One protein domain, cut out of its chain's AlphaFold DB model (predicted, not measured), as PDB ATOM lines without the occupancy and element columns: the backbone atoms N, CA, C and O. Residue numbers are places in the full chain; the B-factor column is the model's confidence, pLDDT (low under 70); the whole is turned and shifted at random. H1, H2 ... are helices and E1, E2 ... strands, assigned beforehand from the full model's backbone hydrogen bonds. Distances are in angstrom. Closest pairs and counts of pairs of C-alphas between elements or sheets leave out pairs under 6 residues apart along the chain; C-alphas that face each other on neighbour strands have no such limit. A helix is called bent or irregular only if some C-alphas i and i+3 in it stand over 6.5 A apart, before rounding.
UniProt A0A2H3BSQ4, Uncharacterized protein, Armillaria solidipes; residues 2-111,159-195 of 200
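Overview. This is residues 2 to 111 and 159 to 195 of the 200 residues of an uncharacterized protein of Armillaria solidipes (UniProt A0A2H3BSQ4). At one end of an elongated model, four helices pack one on the next, H7 on H2, H2 on both arms of the bent H3, and H4 on arm H3b. From there a two-stranded ribbon of E1 and E2 reaches toward a small far end with H1 and the short H6. The printed part has 147 residues, with seven named helices and two named strands in the order H1 E1 H2 H3 H4 H5 H6 E2 H7; the sheet, E1 beside E2, is parallel, and the class is mostly helix. The whole is loose, with a radius of gyration of the C-alphas of 18.2 A and spans of 60 by 36 by 27 A.

Along the chain. H1, residues 2 to 11, begins with C-alpha 2 at (-6.778, -11.968, 54.360) and is 14.7 A long. E1 is residues 23 to 27, 13.3 A. H2, residues 33 to 47, is 19.8 A long and neither bent nor irregular, but only just: C-alphas 44 and 47 are 6.1 A apart. H3, residues 53 to 75, was assigned as one helix by its hydrogen bonds but is bent, with C-alphas 61 and 64 6.9 A apart; its arms are H3a, residues 53 to 61, and H3b, residues 64 to 75, at a steep tilt of 39 degrees. H4 is residues 79 to 90, 16.1 A. H5 is residues 159 to 162, H6 residues 165 to 168, and E2 residues 172 to 176, 12.9 A. H7, residues 186 to 193, ends with C-alpha 193 at (-4.173, -26.617, 45.819).

Arrangement. H1 touches H6, closest at the C-alphas of Thr 3 and Leu 166, 7.1 A. E1 and E2 are parallel at 16 degrees; N 24 and O 172, 2.8 A, are within hydrogen-bond range. H2 and H7 touch at a shallow tilt of 28 degrees, opposite ways, closest at the C-alphas of Trp 39 and Gly 188, 4.8 A. H2, with residues 41 to 45 alone, forms a helical hairpin with H3a, closest at the C-alphas of Cys 45 and Cys 56, 5.8 A. Residues 33 to 38 of H2 touch residues 66 to 71 of H3b, closest at the C-alphas of Ala 34 and Leu 67, 5.7 A. H3b and H4 form another helical hairpin, closest at the C-alphas of Ser 73 and Asn 81, 5.0 A. H5 and H7 are close but not clearly touching, with the C-alphas of Tyr 160 and Phe 192 6.9 A apart. In H1, H2, H3a, H3b, H4 and H7 every O i to N i+4 pair is within hydrogen-bond range; H5 and H6 are too short for one.

Size, cuts and confidence. The C-alphas of Pro 14 and Thr 54, the two farthest apart, are 61.3 A apart. Residues 112 to 158 are not printed, and C-alphas 111 and 159 are 27.7 A apart across the cut. The link from H1 to E1 is long, and residues 91 to 111 hold no named element. No printed residue is under 70 in pLDDT.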
ATOM      1  N   ALA A   2      -7.576 -11.245  53.353       85.38
ATOM      2  CA  ALA A   2      -6.778 -11.968  54.360       85.38
ATOM      3  C   ALA A   2      -5.277 -11.622  54.309       85.38
ATOM      4  O   ALA A   2      -4.716 -11.201  55.315       85.38
ATOM      5  N   THR A   3      -4.663 -11.683  53.124       84.81
ATOM      6  CA  THR A   3      -3.251 -11.310  52.914       84.81
ATOM      7  C   THR A   3      -2.985  -9.847  53.268       84.81
ATOM      8  O   THR A   3      -1.997  -9.549  53.917       84.81
ATOM      9  N   VAL A   4      -3.915  -8.933  52.963       88.19
ATOM     10  CA  VAL A   4      -3.794  -7.512  53.349       88.19
ATOM     11  C   VAL A   4      -3.753  -7.350  54.870       88.19
ATOM     12  O   VAL A   4      -2.920  -6.609  55.381       88.19
ATOM     13  N   LYS A   5      -4.612  -8.064  55.614       85.38
ATOM     14  CA  LYS A   5      -4.567  -8.071  57.087       85.38
ATOM     15  C   LYS A   5      -3.258  -8.671  57.603       85.38
ATOM     16  O   LYS A   5      -2.661  -8.121  58.523       85.38
ATOM     17  N   HIS A   6      -2.809  -9.770  56.997       86.06
ATOM     18  CA  HIS A   6      -1.534 -10.407  57.320       86.06
ATOM     19  C   HIS A   6      -0.356  -9.430  57.134       86.06
ATOM     20  O   HIS A   6       0.410  -9.207  58.071       86.06
ATOM     21  N   GLU A   7      -0.269  -8.757  55.986       87.62
ATOM     22  CA  GLU A   7       0.755  -7.748  55.698       87.62
ATOM     23  C   GLU A   7       0.646  -6.517  56.610       87.62
ATOM     24  O   GLU A   7       1.658  -6.005  57.085       87.62
ATOM     25  N   GLN A   8      -0.571  -6.037  56.890       87.19
ATOM     26  CA  GLN A   8      -0.796  -4.923  57.816       87.19
ATOM     27  C   GLN A   8      -0.255  -5.247  59.211       87.19
ATOM     28  O   GLN A   8       0.422  -4.410  59.814       87.19
ATOM     29  N   ASN A   9      -0.529  -6.453  59.715       87.00
ATOM     30  CA  ASN A   9      -0.064  -6.891  61.027       87.00
ATOM     31  C   ASN A   9       1.467  -6.963  61.105       87.00
ATOM     32  O   ASN A   9       2.023  -6.650  62.151       87.00
ATOM     33  N   GLN A  10       2.147  -7.320  60.011       85.75
ATOM     34  CA  GLN A  10       3.613  -7.381  59.961       85.75
ATOM     35  C   GLN A  10       4.287  -6.003  59.959       85.75
ATOM     36  O   GLN A  10       5.424  -5.876  60.404       85.75
ATOM     37  N   ARG A  11       3.614  -4.957  59.459       86.56
ATOM     38  CA  ARG A  11       4.219  -3.620  59.323       86.56
ATOM     39  C   ARG A  11       4.344  -2.856  60.643       86.56
ATOM     40  O   ARG A  11       5.130  -1.917  60.689       86.56
ATOM     41  N   HIS A  12       3.576  -3.211  61.681       80.50
ATOM     42  CA  HIS A  12       3.574  -2.552  63.003       80.50
ATOM     43  C   HIS A  12       3.609  -1.004  62.958       80.50
ATOM     44  O   HIS A  12       4.230  -0.360  63.804       80.50
ATOM     45  N   ALA A  13       2.975  -0.386  61.955       84.25
ATOM     46  CA  ALA A  13       3.038   1.061  61.779       84.25
ATOM     47  C   ALA A  13       2.251   1.799  62.886       84.25
ATOM     48  O   ALA A  13       1.207   1.310  63.324       84.25
ATOM     49  N   PRO A  14       2.700   2.985  63.341       87.31
ATOM     50  CA  PRO A  14       1.969   3.763  64.338       87.31
ATOM     51  C   PRO A  14       0.514   4.010  63.917       87.31
ATOM     52  O   PRO A  14       0.251   4.456  62.803       87.31
ATOM     53  N   GLY A  15      -0.427   3.713  64.815       85.81
ATOM     54  CA  GLY A  15      -1.863   3.857  64.560       85.81
ATOM     55  C   GLY A  15      -2.526   2.668  63.859       85.81
ATOM     56  O   GLY A  15      -3.738   2.708  63.654       85.81
ATOM     57  N   THR A  16      -1.796   1.598  63.516       86.81
ATOM     58  CA  THR A  16      -2.435   0.382  62.996       86.81
ATOM     59  C   THR A  16      -3.040  -0.456  64.118       86.81
ATOM     60  O   THR A  16      -2.470  -0.626  65.196       86.81
ATOM     61  N   ILE A  17      -4.226  -0.999  63.849       89.25
ATOM     62  CA  ILE A  17      -4.888  -1.965  64.724       89.25
ATOM     63  C   ILE A  17      -4.437  -3.358  64.295       89.25
ATOM     64  O   ILE A  17      -4.518  -3.704  63.112       89.25
ATOM     65  N   TYR A  18      -3.973  -4.151  65.260       90.50
ATOM     66  CA  TYR A  18      -3.683  -5.561  65.043       90.50
ATOM     67  C   TYR A  18      -4.990  -6.345  64.912       90.50
ATOM     68  O   TYR A  18      -5.852  -6.278  65.790       90.50
ATOM     69  N   ILE A  19      -5.137  -7.102  63.825       90.62
ATOM     70  CA  ILE A  19      -6.320  -7.930  63.574       90.62
ATOM     71  C   ILE A  19      -5.899  -9.394  63.602       90.62
ATOM     72  O   ILE A  19      -5.293  -9.874  62.646       90.62
ATOM     73  N   ASN A  20      -6.241 -10.116  64.667       91.44
ATOM     74  CA  ASN A  20      -5.920 -11.539  64.773       91.44
ATOM     75  C   ASN A  20      -6.754 -12.368  63.777       91.44
ATOM     76  O   ASN A  20      -7.929 -12.644  64.025       91.44
ATOM     77  N   LEU A  21      -6.168 -12.735  62.636       93.94
ATOM     78  CA  LEU A  21      -6.802 -13.616  61.657       93.94
ATOM     79  C   LEU A  21      -6.468 -15.072  61.998       93.94
ATOM     80  O   LEU A  21      -5.421 -15.578  61.619       93.94
ATOM     81  N   GLU A  22      -7.364 -15.744  62.713       95.62
ATOM     82  CA  GLU A  22      -7.135 -17.125  63.154       95.62
ATOM     83  C   GLU A  22      -7.371 -18.158  62.041       95.62
ATOM     84  O   GLU A  22      -6.642 -19.145  61.912       95.62
ATOM     85  N   ALA A  23      -8.416 -17.948  61.238       96.75
ATOM     86  CA  ALA A  23      -8.816 -18.878  60.196       96.75
ATOM     87  C   ALA A  23      -9.486 -18.179  59.006       96.75
ATOM     88  O   ALA A  23     -10.059 -17.095  59.134       96.75
ATOM     89  N   LEU A  24      -9.435 -18.840  57.852       96.81
ATOM     90  CA  LEU A  24     -10.100 -18.471  56.610       96.81
ATOM     91  C   LEU A  24     -10.829 -19.698  56.049       96.81
ATOM     92  O   LEU A  24     -10.204 -20.720  55.776       96.81
ATOM     93  N   LEU A  25     -12.141 -19.581  55.851       97.50
ATOM     94  CA  LEU A  25     -12.930 -20.531  55.068       97.50
ATOM     95  C   LEU A  25     -13.102 -19.963  53.659       97.50
ATOM     96  O   LEU A  25     -13.555 -18.829  53.510       97.50
ATOM     97  N   VAL A  26     -12.766 -20.746  52.640       97.50
ATOM     98  CA  VAL A  26     -12.981 -20.391  51.235       97.50
ATOM     99  C   VAL A  26     -13.860 -21.459  50.601       97.50
ATOM    100  O   VAL A  26     -13.488 -22.633  50.592       97.50
ATOM    101  N   SER A  27     -15.028 -21.062  50.092       97.44
ATOM    102  CA  SER A  27     -15.950 -21.985  49.425       97.44
ATOM    103  C   SER A  27     -15.886 -21.820  47.916       97.44
ATOM    104  O   SER A  27     -15.935 -20.688  47.447       97.44
ATOM    105  N   ASN A  28     -15.784 -22.937  47.187       97.56
ATOM    106  CA  ASN A  28     -15.875 -22.990  45.720       97.56
ATOM    107  C   ASN A  28     -15.081 -21.880  44.977       97.56
ATOM    108  O   ASN A  28     -15.651 -21.152  44.166       97.56
ATOM    109  N   PRO A  29     -13.778 -21.682  45.263       97.38
ATOM    110  CA  PRO A  29     -13.053 -20.543  44.709       97.38
ATOM    111  C   PRO A  29     -12.614 -20.728  43.255       97.38
ATOM    112  O   PRO A  29     -12.092 -21.775  42.871       97.38
ATOM    113  N   PHE A  30     -12.646 -19.624  42.512       97.56
ATOM    114  CA  PHE A  30     -11.830 -19.413  41.320       97.56
ATOM    115  C   PHE A  30     -10.487 -18.787  41.736       97.56
ATOM    116  O   PHE A  30     -10.440 -17.643  42.188       97.56
ATOM    117  N   SER A  31      -9.382 -19.538  41.679       97.25
ATOM    118  CA  SER A  31      -8.066 -19.057  42.163       97.25
ATOM    119  C   SER A  31      -6.891 -19.275  41.219       97.25
ATOM    120  O   SER A  31      -5.820 -18.703  41.436       97.25
ATOM    121  N   ASP A  32      -7.081 -20.083  40.183       97.94
ATOM    122  CA  ASP A  32      -6.100 -20.324  39.135       97.94
ATOM    123  C   ASP A  32      -6.851 -20.549  37.816       97.94
ATOM    124  O   ASP A  32      -7.500 -21.590  37.683       97.94
ATOM    125  N   PRO A  33      -6.791 -19.606  36.856       98.00
ATOM    126  CA  PRO A  33      -7.551 -19.718  35.613       98.00
ATOM    127  C   PRO A  33      -7.248 -21.002  34.835       98.00
ATOM    128  O   PRO A  33      -8.160 -21.661  34.353       98.00
ATOM    129  N   ALA A  34      -5.976 -21.417  34.770       98.06
ATOM    130  CA  ALA A  34      -5.581 -22.608  34.019       98.06
ATOM    131  C   ALA A  34      -6.166 -23.892  34.626       98.06
ATOM    132  O   ALA A  34      -6.734 -24.721  33.913       98.06
ATOM    133  N   SER A  35      -6.051 -24.058  35.950       98.19
ATOM    134  CA  SER A  35      -6.691 -25.170  36.654       98.19
ATOM    135  C   SER A  35      -8.205 -25.113  36.499       98.19
ATOM    136  O   SER A  35      -8.816 -26.148  36.252       98.19
ATOM    137  N   HIS A  36      -8.810 -23.932  36.614       98.25
ATOM    138  CA  HIS A  36     -10.250 -23.784  36.474       98.25
ATOM    139  C   HIS A  36     -10.733 -24.230  35.091       98.25
ATOM    140  O   HIS A  36     -11.428 -25.235  35.017       98.25
ATOM    141  N   SER A  37     -10.294 -23.592  34.003       98.06
ATOM    142  CA  SER A  37     -10.795 -23.887  32.651       98.06
ATOM    143  C   SER A  37     -10.584 -25.351  32.252       98.06
ATOM    144  O   SER A  37     -11.469 -25.987  31.681       98.06
ATOM    145  N   LYS A  38      -9.429 -25.938  32.606       98.06
ATOM    146  CA  LYS A  38      -9.148 -27.356  32.335       98.06
ATOM    147  C   LYS A  38     -10.133 -28.282  33.041       98.06
ATOM    148  O   LYS A  38     -10.660 -29.216  32.437       98.06
ATOM    149  N   TRP A  39     -10.303 -28.083  34.343       98.31
ATOM    150  CA  TRP A  39     -11.054 -29.016  35.174       98.31
ATOM    151  C   TRP A  39     -12.552 -28.746  35.167       98.31
ATOM    152  O   TRP A  39     -13.316 -29.669  35.435       98.31
ATOM    153  N   GLN A  40     -12.961 -27.530  34.816       97.88
ATOM    154  CA  GLN A  40     -14.344 -27.180  34.552       97.88
ATOM    155  C   GLN A  40     -14.870 -27.948  33.351       97.88
ATOM    156  O   GLN A  40     -15.818 -28.717  33.506       97.88
ATOM    157  N   LEU A  41     -14.182 -27.866  32.208       98.00
ATOM    158  CA  LEU A  41     -14.579 -28.625  31.027       98.00
ATOM    159  C   LEU A  41     -14.555 -30.138  31.287       98.00
ATOM    160  O   LEU A  41     -15.507 -30.832  30.943       98.00
ATOM    161  N   TYR A  42     -13.506 -30.650  31.946       98.31
ATOM    162  CA  TYR A  42     -13.451 -32.062  32.342       98.31
ATOM    163  C   TYR A  42     -14.678 -32.468  33.166       98.31
ATOM    164  O   TYR A  42     -15.331 -33.458  32.842       98.31
ATOM    165  N   TYR A  43     -14.988 -31.716  34.223       98.25
ATOM    166  CA  TYR A  43     -16.075 -32.045  35.135       98.25
ATOM    167  C   TYR A  43     -17.426 -31.979  34.420       98.25
ATOM    168  O   TYR A  43     -18.189 -32.941  34.479       98.25
ATOM    169  N   ILE A  44     -17.679 -30.902  33.674       97.38
ATOM    170  CA  ILE A  44     -18.907 -30.724  32.898       97.38
ATOM    171  C   ILE A  44     -19.111 -31.877  31.907       97.38
ATOM    172  O   ILE A  44     -20.195 -32.451  31.872       97.38
ATOM    173  N   CYS A  45     -18.075 -32.250  31.154       97.19
ATOM    174  CA  CYS A  45     -18.190 -33.220  30.065       97.19
ATOM    175  C   CYS A  45     -18.047 -34.688  30.476       97.19
ATOM    176  O   CYS A  45     -18.497 -35.568  29.746       97.19
ATOM    177  N   THR A  46     -17.384 -34.969  31.600       97.50
ATOM    178  CA  THR A  46     -17.044 -36.346  32.009       97.50
ATOM    179  C   THR A  46     -17.814 -36.789  33.244       97.50
ATOM    180  O   THR A  46     -18.219 -37.944  33.339       97.50
ATOM    181  N   GLU A  47     -18.012 -35.886  34.201       97.38
ATOM    182  CA  GLU A  47     -18.606 -36.202  35.507       97.38
ATOM    183  C   GLU A  47     -20.075 -35.769  35.596       97.38
ATOM    184  O   GLU A  47     -20.775 -36.089  36.564       97.38
ATOM    185  N   THR A  48     -20.549 -35.028  34.595       95.88
ATOM    186  CA  THR A  48     -21.922 -34.541  34.494       95.88
ATOM    187  C   THR A  48     -22.438 -34.670  33.063       95.88
ATOM    188  O   THR A  48     -21.729 -35.099  32.160       95.88
ATOM    189  N   ASP A  49     -23.697 -34.306  32.870       93.19
ATOM    190  CA  ASP A  49     -24.412 -34.268  31.596       93.19
ATOM    191  C   ASP A  49     -24.930 -32.849  31.293       93.19
ATOM    192  O   ASP A  49     -25.984 -32.682  30.681       93.19
ATOM    193  N   VAL A  50     -24.218 -31.822  31.778       95.56
ATOM    194  CA  VAL A  50     -24.574 -30.411  31.550       95.56
ATOM    195  C   VAL A  50     -24.403 -30.041  30.077       95.56
ATOM    196  O   VAL A  50     -25.322 -29.472  29.497       95.56
ATOM    197  N   TYR A  51     -23.274 -30.403  29.462       96.50
ATOM    198  CA  TYR A  51     -23.055 -30.241  28.023       96.50
ATOM    199  C   TYR A  51     -23.270 -31.560  27.288       96.50
ATOM    200  O   TYR A  51     -22.928 -32.637  27.779       96.50
ATOM    201  N   ASN A  52     -23.815 -31.476  26.075       95.88
ATOM    202  CA  ASN A  52     -23.903 -32.630  25.189       95.88
ATOM    203  C   ASN A  52     -22.529 -32.985  24.584       95.88
ATOM    204  O   ASN A  52     -21.578 -32.200  24.609       95.88
ATOM    205  N   SER A  53     -22.428 -34.177  23.987       96.25
ATOM    206  CA  SER A  53     -21.172 -34.690  23.425       96.25
ATOM    207  C   SER A  53     -20.580 -33.820  22.314       96.25
ATOM    208  O   SER A  53     -19.360 -33.771  22.180       96.25
ATOM    209  N   THR A  54     -21.420 -33.155  21.517       96.56
ATOM    210  CA  THR A  54     -20.968 -32.270  20.433       96.56
ATOM    211  C   THR A  54     -20.325 -31.019  21.017       96.56
ATOM    212  O   THR A  54     -19.172 -30.736  20.710       96.56
ATOM    213  N   THR A  55     -21.010 -30.344  21.947       96.62
ATOM    214  CA  THR A  55     -20.474 -29.186  22.676       96.62
ATOM    215  C   THR A  55     -19.163 -29.539  23.380       96.62
ATOM    216  O   THR A  55     -18.182 -28.811  23.263       96.62
ATOM    217  N   CYS A  56     -19.095 -30.694  24.044       97.81
ATOM    218  CA  CYS A  56     -17.865 -31.157  24.681       97.81
ATOM    219  C   CYS A  56     -16.716 -31.382  23.691       97.81
ATOM    220  O   CYS A  56     -15.585 -30.993  23.979       97.81
ATOM    221  N   ALA A  57     -16.980 -31.988  22.530       97.50
ATOM    222  CA  ALA A  57     -15.962 -32.191  21.502       97.50
ATOM    223  C   ALA A  57     -15.417 -30.855  20.970       97.50
ATOM    224  O   ALA A  57     -14.198 -30.694  20.865       97.50
ATOM    225  N   ASP A  58     -16.303 -29.891  20.708       97.25
ATOM    226  CA  ASP A  58     -15.934 -28.566  20.209       97.25
ATOM    227  C   ASP A  58     -15.099 -27.793  21.242       97.25
ATOM    228  O   ASP A  58     -14.026 -27.275  20.929       97.25
ATOM    229  N   LEU A  59     -15.521 -27.782  22.509       97.56
ATOM    230  CA  LEU A  59     -14.806 -27.077  23.577       97.56
ATOM    231  C   LEU A  59     -13.475 -27.745  23.946       97.56
ATOM    232  O   LEU A  59     -12.504 -27.054  24.269       97.56
ATOM    233  N   HIS A  60     -13.366 -29.072  23.831       97.75
ATOM    234  CA  HIS A  60     -12.082 -29.756  23.990       97.75
ATOM    235  C   HIS A  60     -11.064 -29.344  22.919       97.75
ATOM    236  O   HIS A  60      -9.866 -29.350  23.207       97.75
ATOM    237  N   ALA A  61     -11.510 -28.944  21.722       97.69
ATOM    238  CA  ALA A  61     -10.630 -28.400  20.690       97.69
ATOM    239  C   ALA A  61     -10.153 -26.968  21.005       97.69
ATOM    240  O   ALA A  61      -9.046 -26.598  20.617       97.69
ATOM    241  N   VAL A  62     -10.947 -26.180  21.742       97.75
ATOM    242  CA  VAL A  62     -10.599 -24.811  22.177       97.75
ATOM    243  C   VAL A  62      -9.639 -24.816  23.372       97.75
ATOM    244  O   VAL A  62      -8.756 -23.958  23.471       97.75
ATOM    245  N   LEU A  63      -9.780 -25.796  24.270       98.25
ATOM    246  CA  LEU A  63      -9.068 -25.834  25.548       98.25
ATOM    247  C   LEU A  63      -7.538 -25.638  25.436       98.25
ATOM    248  O   LEU A  63      -7.011 -24.840  26.214       98.25
ATOM    249  N   PRO A  64      -6.793 -26.277  24.507       98.56
ATOM    250  CA  PRO A  64      -5.347 -26.071  24.401       98.56
ATOM    251  C   PRO A  64      -4.957 -24.607  24.167       98.56
ATOM    252  O   PRO A  64      -4.074 -24.094  24.853       98.56
ATOM    253  N   SER A  65      -5.648 -23.914  23.256       98.50
ATOM    254  CA  SER A  65      -5.384 -22.502  22.961       98.50
ATOM    255  C   SER A  65      -5.765 -21.591  24.127       98.50
ATOM    256  O   SER A  65      -5.041 -20.637  24.413       98.50
ATOM    257  N   CYS A  66      -6.853 -21.902  24.837       98.50
ATOM    258  CA  CYS A  66      -7.200 -21.216  26.081       98.50
ATOM    259  C   CYS A  66      -6.062 -21.337  27.114       98.50
ATOM    260  O   CYS A  66      -5.564 -20.321  27.601       98.50
ATOM    261  N   LEU A  67      -5.582 -22.556  27.398       98.56
ATOM    262  CA  LEU A  67      -4.528 -22.789  28.393       98.56
ATOM    263  C   LEU A  67      -3.196 -22.117  28.021       98.56
ATOM    264  O   LEU A  67      -2.561 -21.509  28.884       98.56
ATOM    265  N   GLU A  68      -2.795 -22.171  26.749       98.50
ATOM    266  CA  GLU A  68      -1.598 -21.477  26.254       98.50
ATOM    267  C   GLU A  68      -1.725 -19.952  26.407       98.50
ATOM    268  O   GLU A  68      -0.789 -19.272  26.841       98.50
ATOM    269  N   SER A  69      -2.901 -19.397  26.099       98.50
ATOM    270  CA  SER A  69      -3.169 -17.966  26.258       98.50
ATOM    271  C   SER A  69      -3.125 -17.540  27.727       98.50
ATOM    272  O   SER A  69      -2.536 -16.501  28.046       98.50
ATOM    273  N   ILE A  70      -3.643 -18.375  28.639       98.44
ATOM    274  CA  ILE A  70      -3.532 -18.147  30.086       98.44
ATOM    275  C   ILE A  70      -2.064 -18.091  30.486       98.44
ATOM    276  O   ILE A  70      -1.644 -17.103  31.090       98.44
ATOM    277  N   GLU A  71      -1.266 -19.097  30.129       98.06
ATOM    278  CA  GLU A  71       0.161 -19.135  30.458       98.06
ATOM    279  C   GLU A  71       0.895 -17.893  29.939       98.06
ATOM    280  O   GLU A  71       1.606 -17.216  30.690       98.06
ATOM    281  N   ARG A  72       0.649 -17.514  28.681       97.81
ATOM    282  CA  ARG A  72       1.212 -16.300  28.085       97.81
ATOM    283  C   ARG A  72       0.805 -15.043  28.853       97.81
ATOM    284  O   ARG A  72       1.650 -14.175  29.088       97.81
ATOM    285  N   SER A  73      -0.458 -14.944  29.268       98.06
ATOM    286  CA  SER A  73      -0.946 -13.824  30.075       98.06
ATOM    287  C   SER A  73      -0.290 -13.769  31.460       98.06
ATOM    288  O   SER A  73      -0.125 -12.687  32.013       98.06
ATOM    289  N   MET A  74       0.159 -14.901  32.007       96.44
ATOM    290  CA  MET A  74       0.882 -14.946  33.282       96.44
ATOM    291  C   MET A  74       2.369 -14.599  33.137       96.44
ATOM    292  O   MET A  74       2.941 -14.010  34.055       96.44
ATOM    293  N   LEU A  75       2.992 -14.938  32.003       97.00
ATOM    294  CA  LEU A  75       4.375 -14.567  31.675       97.00
ATOM    295  C   LEU A  75       4.510 -13.082  31.309       97.00
ATOM    296  O   LEU A  75       5.512 -12.448  31.632       97.00
ATOM    297  N   SER A  76       3.493 -12.513  30.657       97.12
ATOM    298  CA  SER A  76       3.420 -11.094  30.303       97.12
ATOM    299  C   SER A  76       2.073 -10.509  30.756       97.12
ATOM    300  O   SER A  76       1.144 -10.411  29.947       97.12
ATOM    301  N   PRO A  77       1.944 -10.115  32.041       95.94
ATOM    302  CA  PRO A  77       0.667  -9.787  32.683       95.94
ATOM    303  C   PRO A  77       0.161  -8.378  32.373       95.94
ATOM    304  O   PRO A  77      -0.254  -7.639  33.266       95.94
ATOM    305  N   THR A  78       0.172  -8.002  31.095       97.75
ATOM    306  CA  THR A  78      -0.512  -6.795  30.626       97.75
ATOM    307  C   THR A  78      -2.023  -7.017  30.642       97.75
ATOM    308  O   THR A  78      -2.504  -8.135  30.438       97.75
ATOM    309  N   LEU A  79      -2.790  -5.942  30.843       97.81
ATOM    310  CA  LEU A  79      -4.252  -6.004  30.789       97.81
ATOM    311  C   LEU A  79      -4.750  -6.559  29.444       97.81
ATOM    312  O   LEU A  79      -5.665  -7.373  29.412       97.81
ATOM    313  N   VAL A  80      -4.098  -6.170  28.343       98.25
ATOM    314  CA  VAL A  80      -4.426  -6.636  26.986       98.25
ATOM    315  C   VAL A  80      -4.283  -8.154  26.871       98.25
ATOM    316  O   VAL A  80      -5.206  -8.812  26.399       98.25
ATOM    317  N   ASN A  81      -3.169  -8.725  27.340       98.19
ATOM    318  CA  ASN A  81      -2.944 -10.172  27.269       98.19
ATOM    319  C   ASN A  81      -3.936 -10.947  28.143       98.19
ATOM    320  O   ASN A  81      -4.418 -12.000  27.730       98.19
ATOM    321  N   LYS A  82      -4.261 -10.432  29.334       98.12
ATOM    322  CA  LYS A  82      -5.239 -11.068  30.222       98.12
ATOM    323  C   LYS A  82      -6.639 -11.052  29.635       98.12
ATOM    324  O   LYS A  82      -7.255 -12.104  29.583       98.12
ATOM    325  N   ARG A  83      -7.108  -9.908  29.130       97.75
ATOM    326  CA  ARG A  83      -8.423  -9.820  28.476       97.75
ATOM    327  C   ARG A  83      -8.500 -10.703  27.236       97.75
ATOM    328  O   ARG A  83      -9.483 -11.403  27.058       97.75
ATOM    329  N   ALA A  84      -7.447 -10.737  26.417       97.62
ATOM    330  CA  ALA A  84      -7.395 -11.644  25.272       97.62
ATOM    331  C   ALA A  84      -7.477 -13.122  25.698       97.62
ATOM    332  O   ALA A  84      -8.138 -13.915  25.034       97.62
ATOM    333  N   SER A  85      -6.832 -13.490  26.808       98.12
ATOM    334  CA  SER A  85      -6.932 -14.834  27.378       98.12
ATOM    335  C   SER A  85      -8.306 -15.131  27.975       98.12
ATOM    336  O   SER A  85      -8.805 -16.221  27.731       98.12
ATOM    337  N   MET A  86      -8.902 -14.195  28.720       97.38
ATOM    338  CA  MET A  86     -10.254 -14.328  29.276       97.38
ATOM    339  C   MET A  86     -11.266 -14.577  28.163       97.38
ATOM    340  O   MET A  86     -11.885 -15.630  28.145       97.38
ATOM    341  N   ASN A  87     -11.329 -13.678  27.176       96.62
ATOM    342  CA  ASN A  87     -12.270 -13.772  26.061       96.62
ATOM    343  C   ASN A  87     -12.100 -15.073  25.255       96.62
ATOM    344  O   ASN A  87     -13.060 -15.605  24.715       96.62
ATOM    345  N   LEU A  88     -10.870 -15.587  25.129       97.00
ATOM    346  CA  LEU A  88     -10.640 -16.866  24.451       97.00
ATOM    347  C   LEU A  88     -11.185 -18.054  25.258       97.00
ATOM    348  O   LEU A  88     -11.636 -19.037  24.677       97.00
ATOM    349  N   CYS A  89     -11.089 -17.984  26.584       97.44
ATOM    350  CA  CYS A  89     -11.504 -19.049  27.489       97.44
ATOM    351  C   CYS A  89     -12.995 -18.999  27.849       97.44
ATOM    352  O   CYS A  89     -13.537 -20.036  28.210       97.44
ATOM    353  N   GLU A  90     -13.648 -17.844  27.703       95.31
ATOM    354  CA  GLU A  90     -15.080 -17.616  27.961       95.31
ATOM    355  C   GLU A  90     -15.977 -18.627  27.229       95.31
ATOM    356  O   GLU A  90     -16.931 -19.143  27.802       95.31
ATOM    357  N   ALA A  91     -15.586 -19.051  26.022       93.00
ATOM    358  CA  ALA A  91     -16.297 -20.086  25.271       93.00
ATOM    359  C   ALA A  91     -16.492 -21.404  26.054       93.00
ATOM    360  O   ALA A  91     -17.449 -22.128  25.794       93.00
ATOM    361  N   ILE A  92     -15.596 -21.734  26.994       93.62
ATOM    362  CA  ILE A  92     -15.709 -22.934  27.841       93.62
ATOM    363  C   ILE A  92     -16.866 -22.805  28.842       93.62
ATOM    364  O   ILE A  92     -17.476 -23.819  29.175       93.62
ATOM    365  N   GLU A  93     -17.163 -21.589  29.299       89.00
ATOM    366  CA  GLU A  93     -18.205 -21.280  30.285       89.00
ATOM    367  C   GLU A  93     -19.579 -21.063  29.618       89.00
ATOM    368  O   GLU A  93     -20.618 -21.368  30.204       89.00
ATOM    369  N   GLU A  94     -19.591 -20.607  28.361       90.50
ATOM    370  CA  GLU A  94     -20.800 -20.249  27.602       90.50
ATOM    371  C   GLU A  94     -21.471 -21.409  26.840       90.50
ATOM    372  O   GLU A  94     -22.404 -21.193  26.060       90.50
ATOM    373  N   GLY A  95     -21.027 -22.655  27.027       90.06
ATOM    374  CA  GLY A  95     -21.691 -23.803  26.406       90.06
ATOM    375  C   GLY A  95     -23.167 -23.919  26.822       90.06
ATOM    376  O   GLY A  95     -23.558 -23.540  27.928       90.06
ATOM    377  N   ASP A  96     -24.011 -24.472  25.943       91.12
ATOM    378  CA  ASP A  96     -25.435 -24.667  26.242       91.12
ATOM    379  C   ASP A  96     -25.617 -25.698  27.367       91.12
ATOM    380  O   ASP A  96     -25.470 -26.903  27.162       91.12
ATOM    381  N   ALA A  97     -25.965 -25.210  28.559       92.06
ATOM    382  CA  ALA A  97     -26.253 -26.020  29.740       92.06
ATOM    383  C   ALA A  97     -27.644 -26.690  29.706       92.06
ATOM    384  O   ALA A  97     -28.057 -27.313  30.688       92.06
ATOM    385  N   HIS A  98     -28.412 -26.519  28.624       90.75
ATOM    386  CA  HIS A  98     -29.743 -27.096  28.421       90.75
ATOM    387  C   HIS A  98     -30.716 -26.799  29.577       90.75
ATOM    388  O   HIS A  98     -31.478 -27.655  30.033       90.75
ATOM    389  N   GLY A  99     -30.666 -25.559  30.075       89.19
ATOM    390  CA  GLY A  99     -31.485 -25.077  31.188       89.19
ATOM    391  C   GLY A  99     -30.993 -25.490  32.578       89.19
ATOM    392  O   GLY A  99     -31.642 -25.148  33.566       89.19
ATOM    393  N   ARG A 100     -29.865 -26.201  32.697       91.69
ATOM    394  CA  ARG A 100     -29.256 -26.481  34.001       91.69
ATOM    395  C   ARG A 100     -28.565 -25.260  34.579       91.69
ATOM    396  O   ARG A 100     -28.025 -24.426  33.863       91.69
ATOM    397  N   VAL A 101     -28.565 -25.205  35.903       92.56
ATOM    398  CA  VAL A 101     -27.802 -24.225  36.675       92.56
ATOM    399  C   VAL A 101     -26.409 -24.796  36.916       92.56
ATOM    400  O   VAL A 101     -26.282 -25.881  37.484       92.56
ATOM    401  N   ILE A 102     -25.365 -24.095  36.477       94.44
ATOM    402  CA  ILE A 102     -23.988 -24.597  36.579       94.44
ATOM    403  C   ILE A 102     -23.494 -24.619  38.030       94.44
ATOM    404  O   ILE A 102     -22.696 -25.474  38.388       94.44
ATOM    405  N   GLU A 103     -24.035 -23.783  38.910       94.94
ATOM    406  CA  GLU A 103     -23.721 -23.763  40.342       94.94
ATOM    407  C   GLU A 103     -24.274 -24.987  41.100       94.94
ATOM    408  O   GLU A 103     -23.797 -25.328  42.186       94.94
ATOM    409  N   ASP A 104     -25.278 -25.675  40.542       95.56
ATOM    410  CA  ASP A 104     -25.784 -26.954  41.047       95.56
ATOM    411  C   ASP A 104     -26.392 -27.777  39.909       95.56
ATOM    412  O   ASP A 104     -27.573 -27.640  39.579       95.56
ATOM    413  N   VAL A 105     -25.605 -28.715  39.377       95.19
ATOM    414  CA  VAL A 105     -25.968 -29.524  38.197       95.19
ATOM    415  C   VAL A 105     -27.213 -30.401  38.368       95.19
ATOM    416  O   VAL A 105     -27.657 -31.036  37.413       95.19
ATOM    417  N   ARG A 106     -27.782 -30.467  39.578       94.31
ATOM    418  CA  ARG A 106     -29.047 -31.156  39.877       94.31
ATOM    419  C   ARG A 106     -30.279 -30.287  39.594       94.31
ATOM    420  O   ARG A 106     -31.392 -30.808  39.612       94.31
ATOM    421  N   ARG A 107     -30.111 -28.973  39.404       94.00
ATOM    422  CA  ARG A 107     -31.196 -27.998  39.212       94.00
ATOM    423  C   ARG A 107     -31.334 -27.618  37.735       94.00
ATOM    424  O   ARG A 107     -30.348 -27.484  37.022       94.00
ATOM    425  N   VAL A 108     -32.580 -27.396  37.307       87.75
ATOM    426  CA  VAL A 108     -32.969 -27.009  35.927       87.75
ATOM    427  C   VAL A 108     -33.671 -25.637  35.903       87.75
ATOM    428  O   VAL A 108     -34.267 -25.220  34.920       87.75
ATOM    429  N   ALA A 109     -33.684 -24.936  37.033       80.81
ATOM    430  CA  ALA A 109     -34.359 -23.655  37.171       80.81
ATOM    431  C   ALA A 109     -33.517 -22.717  38.026       80.81
ATOM    432  O   ALA A 109     -32.825 -23.165  38.946       80.81
ATOM    433  N   THR A 110     -33.633 -21.429  37.714       81.50
ATOM    434  CA  THR A 110     -32.898 -20.325  38.331       81.50
ATOM    435  C   THR A 110     -33.119 -20.238  39.845       81.50
ATOM    436  O   THR A 110     -33.953 -20.937  40.425       81.50
ATOM    437  N   HIS A 111     -32.332 -19.390  40.503       88.44
ATOM    438  CA  HIS A 111     -32.350 -19.181  41.948       88.44
ATOM    439  C   HIS A 111     -33.433 -18.162  42.366       88.44
ATOM    440  O   HIS A 111     -33.161 -16.954  42.346       88.44
ATOM    441  N   HIS A 159      -4.454 -16.155  42.061       96.50
ATOM    442  CA  HIS A 159      -4.846 -15.812  43.429       96.50
ATOM    443  C   HIS A 159      -4.467 -16.887  44.444       96.50
ATOM    444  O   HIS A 159      -4.270 -16.554  45.610       96.50
ATOM    445  N   TYR A 160      -4.297 -18.142  44.019       96.19
ATOM    446  CA  TYR A 160      -3.862 -19.211  44.916       96.19
ATOM    447  C   TYR A 160      -2.523 -18.903  45.614       96.19
ATOM    448  O   TYR A 160      -2.324 -19.305  46.756       96.19
ATOM    449  N   LEU A 161      -1.637 -18.115  44.988       95.62
ATOM    450  CA  LEU A 161      -0.365 -17.686  45.588       95.62
ATOM    451  C   LEU A 161      -0.560 -16.842  46.858       95.62
ATOM    452  O   LEU A 161       0.321 -16.785  47.711       95.62
ATOM    453  N   LEU A 162      -1.727 -16.210  47.021       95.81
ATOM    454  CA  LEU A 162      -2.069 -15.432  48.212       95.81
ATOM    455  C   LEU A 162      -2.363 -16.308  49.435       95.81
ATOM    456  O   LEU A 162      -2.426 -15.781  50.548       95.81
ATOM    457  N   TYR A 163      -2.558 -17.616  49.242       95.50
ATOM    458  CA  TYR A 163      -2.805 -18.547  50.334       95.50
ATOM    459  C   TYR A 163      -1.524 -18.962  51.046       95.50
ATOM    460  O   TYR A 163      -1.572 -19.122  52.256       95.50
ATOM    461  N   GLU A 164      -0.387 -19.090  50.355       94.56
ATOM    462  CA  GLU A 164       0.854 -19.634  50.939       94.56
ATOM    463  C   GLU A 164       1.319 -18.920  52.225       94.56
ATOM    464  O   GLU A 164       1.657 -19.617  53.188       94.56
ATOM    465  N   PRO A 165       1.277 -17.573  52.329       93.62
ATOM    466  CA  PRO A 165       1.691 -16.887  53.555       93.62
ATOM    467  C   PRO A 165       0.763 -17.147  54.752       93.62
ATOM    468  O   PRO A 165       1.178 -17.014  55.906       93.62
ATOM    469  N   LEU A 166      -0.504 -17.510  54.513       93.56
ATOM    470  CA  LEU A 166      -1.502 -17.624  55.578       93.56
ATOM    471  C   LEU A 166      -1.181 -18.810  56.514       93.56
ATOM    472  O   LEU A 166      -0.941 -18.543  57.695       93.56
ATOM    473  N   PRO A 167      -1.044 -20.072  56.047       93.44
ATOM    474  CA  PRO A 167      -0.638 -21.183  56.909       93.44
ATOM    475  C   PRO A 167       0.744 -21.001  57.535       93.44
ATOM    476  O   PRO A 167       0.938 -21.379  58.688       93.44
ATOM    477  N   GLN A 168       1.692 -20.380  56.823       91.56
ATOM    478  CA  GLN A 168       3.035 -20.097  57.352       91.56
ATOM    479  C   GLN A 168       2.996 -19.179  58.583       91.56
ATOM    480  O   GLN A 168       3.853 -19.268  59.457       91.56
ATOM    481  N   SER A 169       1.977 -18.324  58.671       90.88
ATOM    482  CA  SER A 169       1.740 -17.433  59.809       90.88
ATOM    483  C   SER A 169       0.805 -18.005  60.876       90.88
ATOM    484  O   SER A 169       0.408 -17.289  61.792       90.88
ATOM    485  N   GLY A 170       0.438 -19.284  60.764       92.88
ATOM    486  CA  GLY A 170      -0.475 -19.962  61.684       92.88
ATOM    487  C   GLY A 170      -1.961 -19.732  61.394       92.88
ATOM    488  O   GLY A 170      -2.800 -20.260  62.123       92.88
ATOM    489  N   THR A 171      -2.314 -18.999  60.330       95.25
ATOM    490  CA  THR A 171      -3.717 -18.866  59.904       95.25
ATOM    491  C   THR A 171      -4.184 -20.183  59.294       95.25
ATOM    492  O   THR A 171      -3.622 -20.658  58.305       95.25
ATOM    493  N   ARG A 172      -5.252 -20.768  59.833       95.94
ATOM    494  CA  ARG A 172      -5.829 -22.008  59.296       95.94
ATOM    495  C   ARG A 172      -6.652 -21.704  58.047       95.94
ATOM    496  O   ARG A 172      -7.529 -20.850  58.096       95.94
ATOM    497  N   VAL A 173      -6.416 -22.407  56.944       96.00
ATOM    498  CA  VAL A 173      -7.194 -22.227  55.708       96.00
ATOM    499  C   VAL A 173      -7.977 -23.502  55.412       96.00
ATOM    500  O   VAL A 173      -7.382 -24.560  55.229       96.00
ATOM    501  N   LEU A 174      -9.306 -23.404  55.365       96.81
ATOM    502  CA  LEU A 174     -10.204 -24.499  55.000       96.81
ATOM    503  C   LEU A 174     -10.846 -24.200  53.644       96.81
ATOM    504  O   LEU A 174     -11.519 -23.184  53.486       96.81
ATOM    505  N   HIS A 175     -10.665 -25.108  52.687       97.31
ATOM    506  CA  HIS A 175     -11.386 -25.093  51.418       97.31
ATOM    507  C   HIS A 175     -12.591 -26.031  51.516       97.31
ATOM    508  O   HIS A 175     -12.422 -27.230  51.732       97.31
ATOM    509  N   TRP A 176     -13.800 -25.489  51.374       97.44
ATOM    510  CA  TRP A 176     -15.047 -26.258  51.380       97.44
ATOM    511  C   TRP A 176     -15.663 -26.219  49.986       97.44
ATOM    512  O   TRP A 176     -15.892 -25.144  49.451       97.44
ATOM    513  N   ILE A 177     -15.878 -27.367  49.346       97.44
ATOM    514  CA  ILE A 177     -16.239 -27.375  47.925       97.44
ATOM    515  C   ILE A 177     -17.460 -28.252  47.704       97.44
ATOM    516  O   ILE A 177     -17.460 -29.439  48.035       97.44
ATOM    517  N   GLY A 178     -18.502 -27.663  47.125       97.38
ATOM    518  CA  GLY A 178     -19.678 -28.398  46.679       97.38
ATOM    519  C   GLY A 178     -19.339 -29.379  45.555       97.38
ATOM    520  O   GLY A 178     -18.936 -28.974  44.473       97.38
ATOM    521  N   ALA A 179     -19.582 -30.673  45.769       97.38
ATOM    522  CA  ALA A 179     -19.320 -31.719  44.772       97.38
ATOM    523  C   ALA A 179     -20.248 -31.680  43.540       97.38
ATOM    524  O   ALA A 179     -20.136 -32.549  42.686       97.38
ATOM    525  N   ARG A 180     -21.211 -30.749  43.489       97.50
ATOM    526  CA  ARG A 180     -22.210 -30.599  42.414       97.50
ATOM    527  C   ARG A 180     -22.167 -29.233  41.734       97.50
ATOM    528  O   ARG A 180     -22.985 -28.987  40.858       97.50
ATOM    529  N   ASP A 181     -21.225 -28.390  42.129       97.50
ATOM    530  CA  ASP A 181     -20.967 -27.119  41.471       97.50
ATOM    531  C   ASP A 181     -20.087 -27.379  40.243       97.50
ATOM    532  O   ASP A 181     -18.971 -27.879  40.378       97.50
ATOM    533  N   ALA A 182     -20.625 -27.119  39.056       96.88
ATOM    534  CA  ALA A 182     -19.902 -27.128  37.791       96.88
ATOM    535  C   ALA A 182     -19.343 -25.752  37.414       96.88
ATOM    536  O   ALA A 182     -18.467 -25.709  36.558       96.88
ATOM    537  N   ASN A 183     -19.789 -24.663  38.050       96.31
ATOM    538  CA  ASN A 183     -19.195 -23.344  37.872       96.31
ATOM    539  C   ASN A 183     -17.771 -23.354  38.436       96.31
ATOM    540  O   ASN A 183     -16.826 -23.191  37.684       96.31
ATOM    541  N   CYS A 184     -17.597 -23.702  39.717       97.25
ATOM    542  CA  CYS A 184     -16.288 -23.823  40.376       97.25
ATOM    543  C   CYS A 184     -16.011 -25.259  40.858       97.25
ATOM    544  O   CYS A 184     -16.008 -25.530  42.068       97.25
ATOM    545  N   PRO A 185     -15.751 -26.211  39.946       97.56
ATOM    546  CA  PRO A 185     -15.790 -27.616  40.297       97.56
ATOM    547  C   PRO A 185     -14.586 -28.065  41.114       97.56
ATOM    548  O   PRO A 185     -13.445 -27.620  40.942       97.56
ATOM    549  N   TRP A 186     -14.843 -29.024  42.003       98.06
ATOM    550  CA  TRP A 186     -13.860 -29.541  42.952       98.06
ATOM    551  C   TRP A 186     -12.549 -30.052  42.333       98.06
ATOM    552  O   TRP A 186     -11.516 -29.835  42.977       98.06
ATOM    553  N   PRO A 187     -12.491 -30.653  41.121       98.44
ATOM    554  CA  PRO A 187     -11.212 -31.055  40.545       98.44
ATOM    555  C   PRO A 187     -10.325 -29.844  40.227       98.44
ATOM    556  O   PRO A 187      -9.111 -29.915  40.416       98.44
ATOM    557  N   GLY A 188     -10.917 -28.708  39.834       98.00
ATOM    558  CA  GLY A 188     -10.196 -27.456  39.592       98.00
ATOM    559  C   GLY A 188      -9.605 -26.883  40.873       98.00
ATOM    560  O   GLY A 188      -8.435 -26.494  40.900       98.00
ATOM    561  N   VAL A 189     -10.375 -26.932  41.963       98.06
ATOM    562  CA  VAL A 189      -9.895 -26.498  43.278       98.06
ATOM    563  C   VAL A 189      -8.759 -27.392  43.779       98.06
ATOM    564  O   VAL A 189      -7.691 -26.897  44.136       98.06
ATOM    565  N   LEU A 190      -8.929 -28.718  43.743       97.56
ATOM    566  CA  LEU A 190      -7.864 -29.646  44.133       97.56
ATOM    567  C   LEU A 190      -6.611 -29.501  43.264       97.56
ATOM    568  O   LEU A 190      -5.501 -29.684  43.761       97.56
ATOM    569  N   SER A 191      -6.773 -29.188  41.978       98.00
ATOM    570  CA  SER A 191      -5.657 -28.962  41.064       98.00
ATOM    571  C   SER A 191      -4.799 -27.785  41.500       98.00
ATOM    572  O   SER A 191      -3.593 -27.964  41.661       98.00
ATOM    573  N   PHE A 192      -5.390 -26.611  41.754       97.06
ATOM    574  CA  PHE A 192      -4.580 -25.463  42.162       97.06
ATOM    575  C   PHE A 192      -4.011 -25.634  43.575       97.06
ATOM    576  O   PHE A 192      -2.920 -25.143  43.852       97.06
ATOM    577  N   LEU A 193      -4.698 -26.351  44.475       96.50
ATOM    578  CA  LEU A 193      -4.173 -26.617  45.819       96.50
ATOM    579  C   LEU A 193      -2.869 -27.421  45.777       96.50
ATOM    580  O   LEU A 193      -1.982 -27.178  46.588       96.50
ATOM    581  N   LYS A 194      -2.701 -28.312  44.791       96.25
ATOM    582  CA  LYS A 194      -1.438 -29.034  44.562       96.25
ATOM    583  C   LYS A 194      -0.296 -28.135  44.074       96.25
ATOM    584  O   LYS A 194       0.848 -28.576  44.069       96.25
ATOM    585  N   LEU A 195      -0.593 -26.907  43.642       95.88
ATOM    586  CA  LEU A 195       0.414 -25.921  43.239       95.88
ATOM    587  C   LEU A 195       0.958 -25.118  44.427       95.88
ATOM    588  O   LEU A 195       1.963 -24.425  44.264       95.88
TER     589      LEU A 195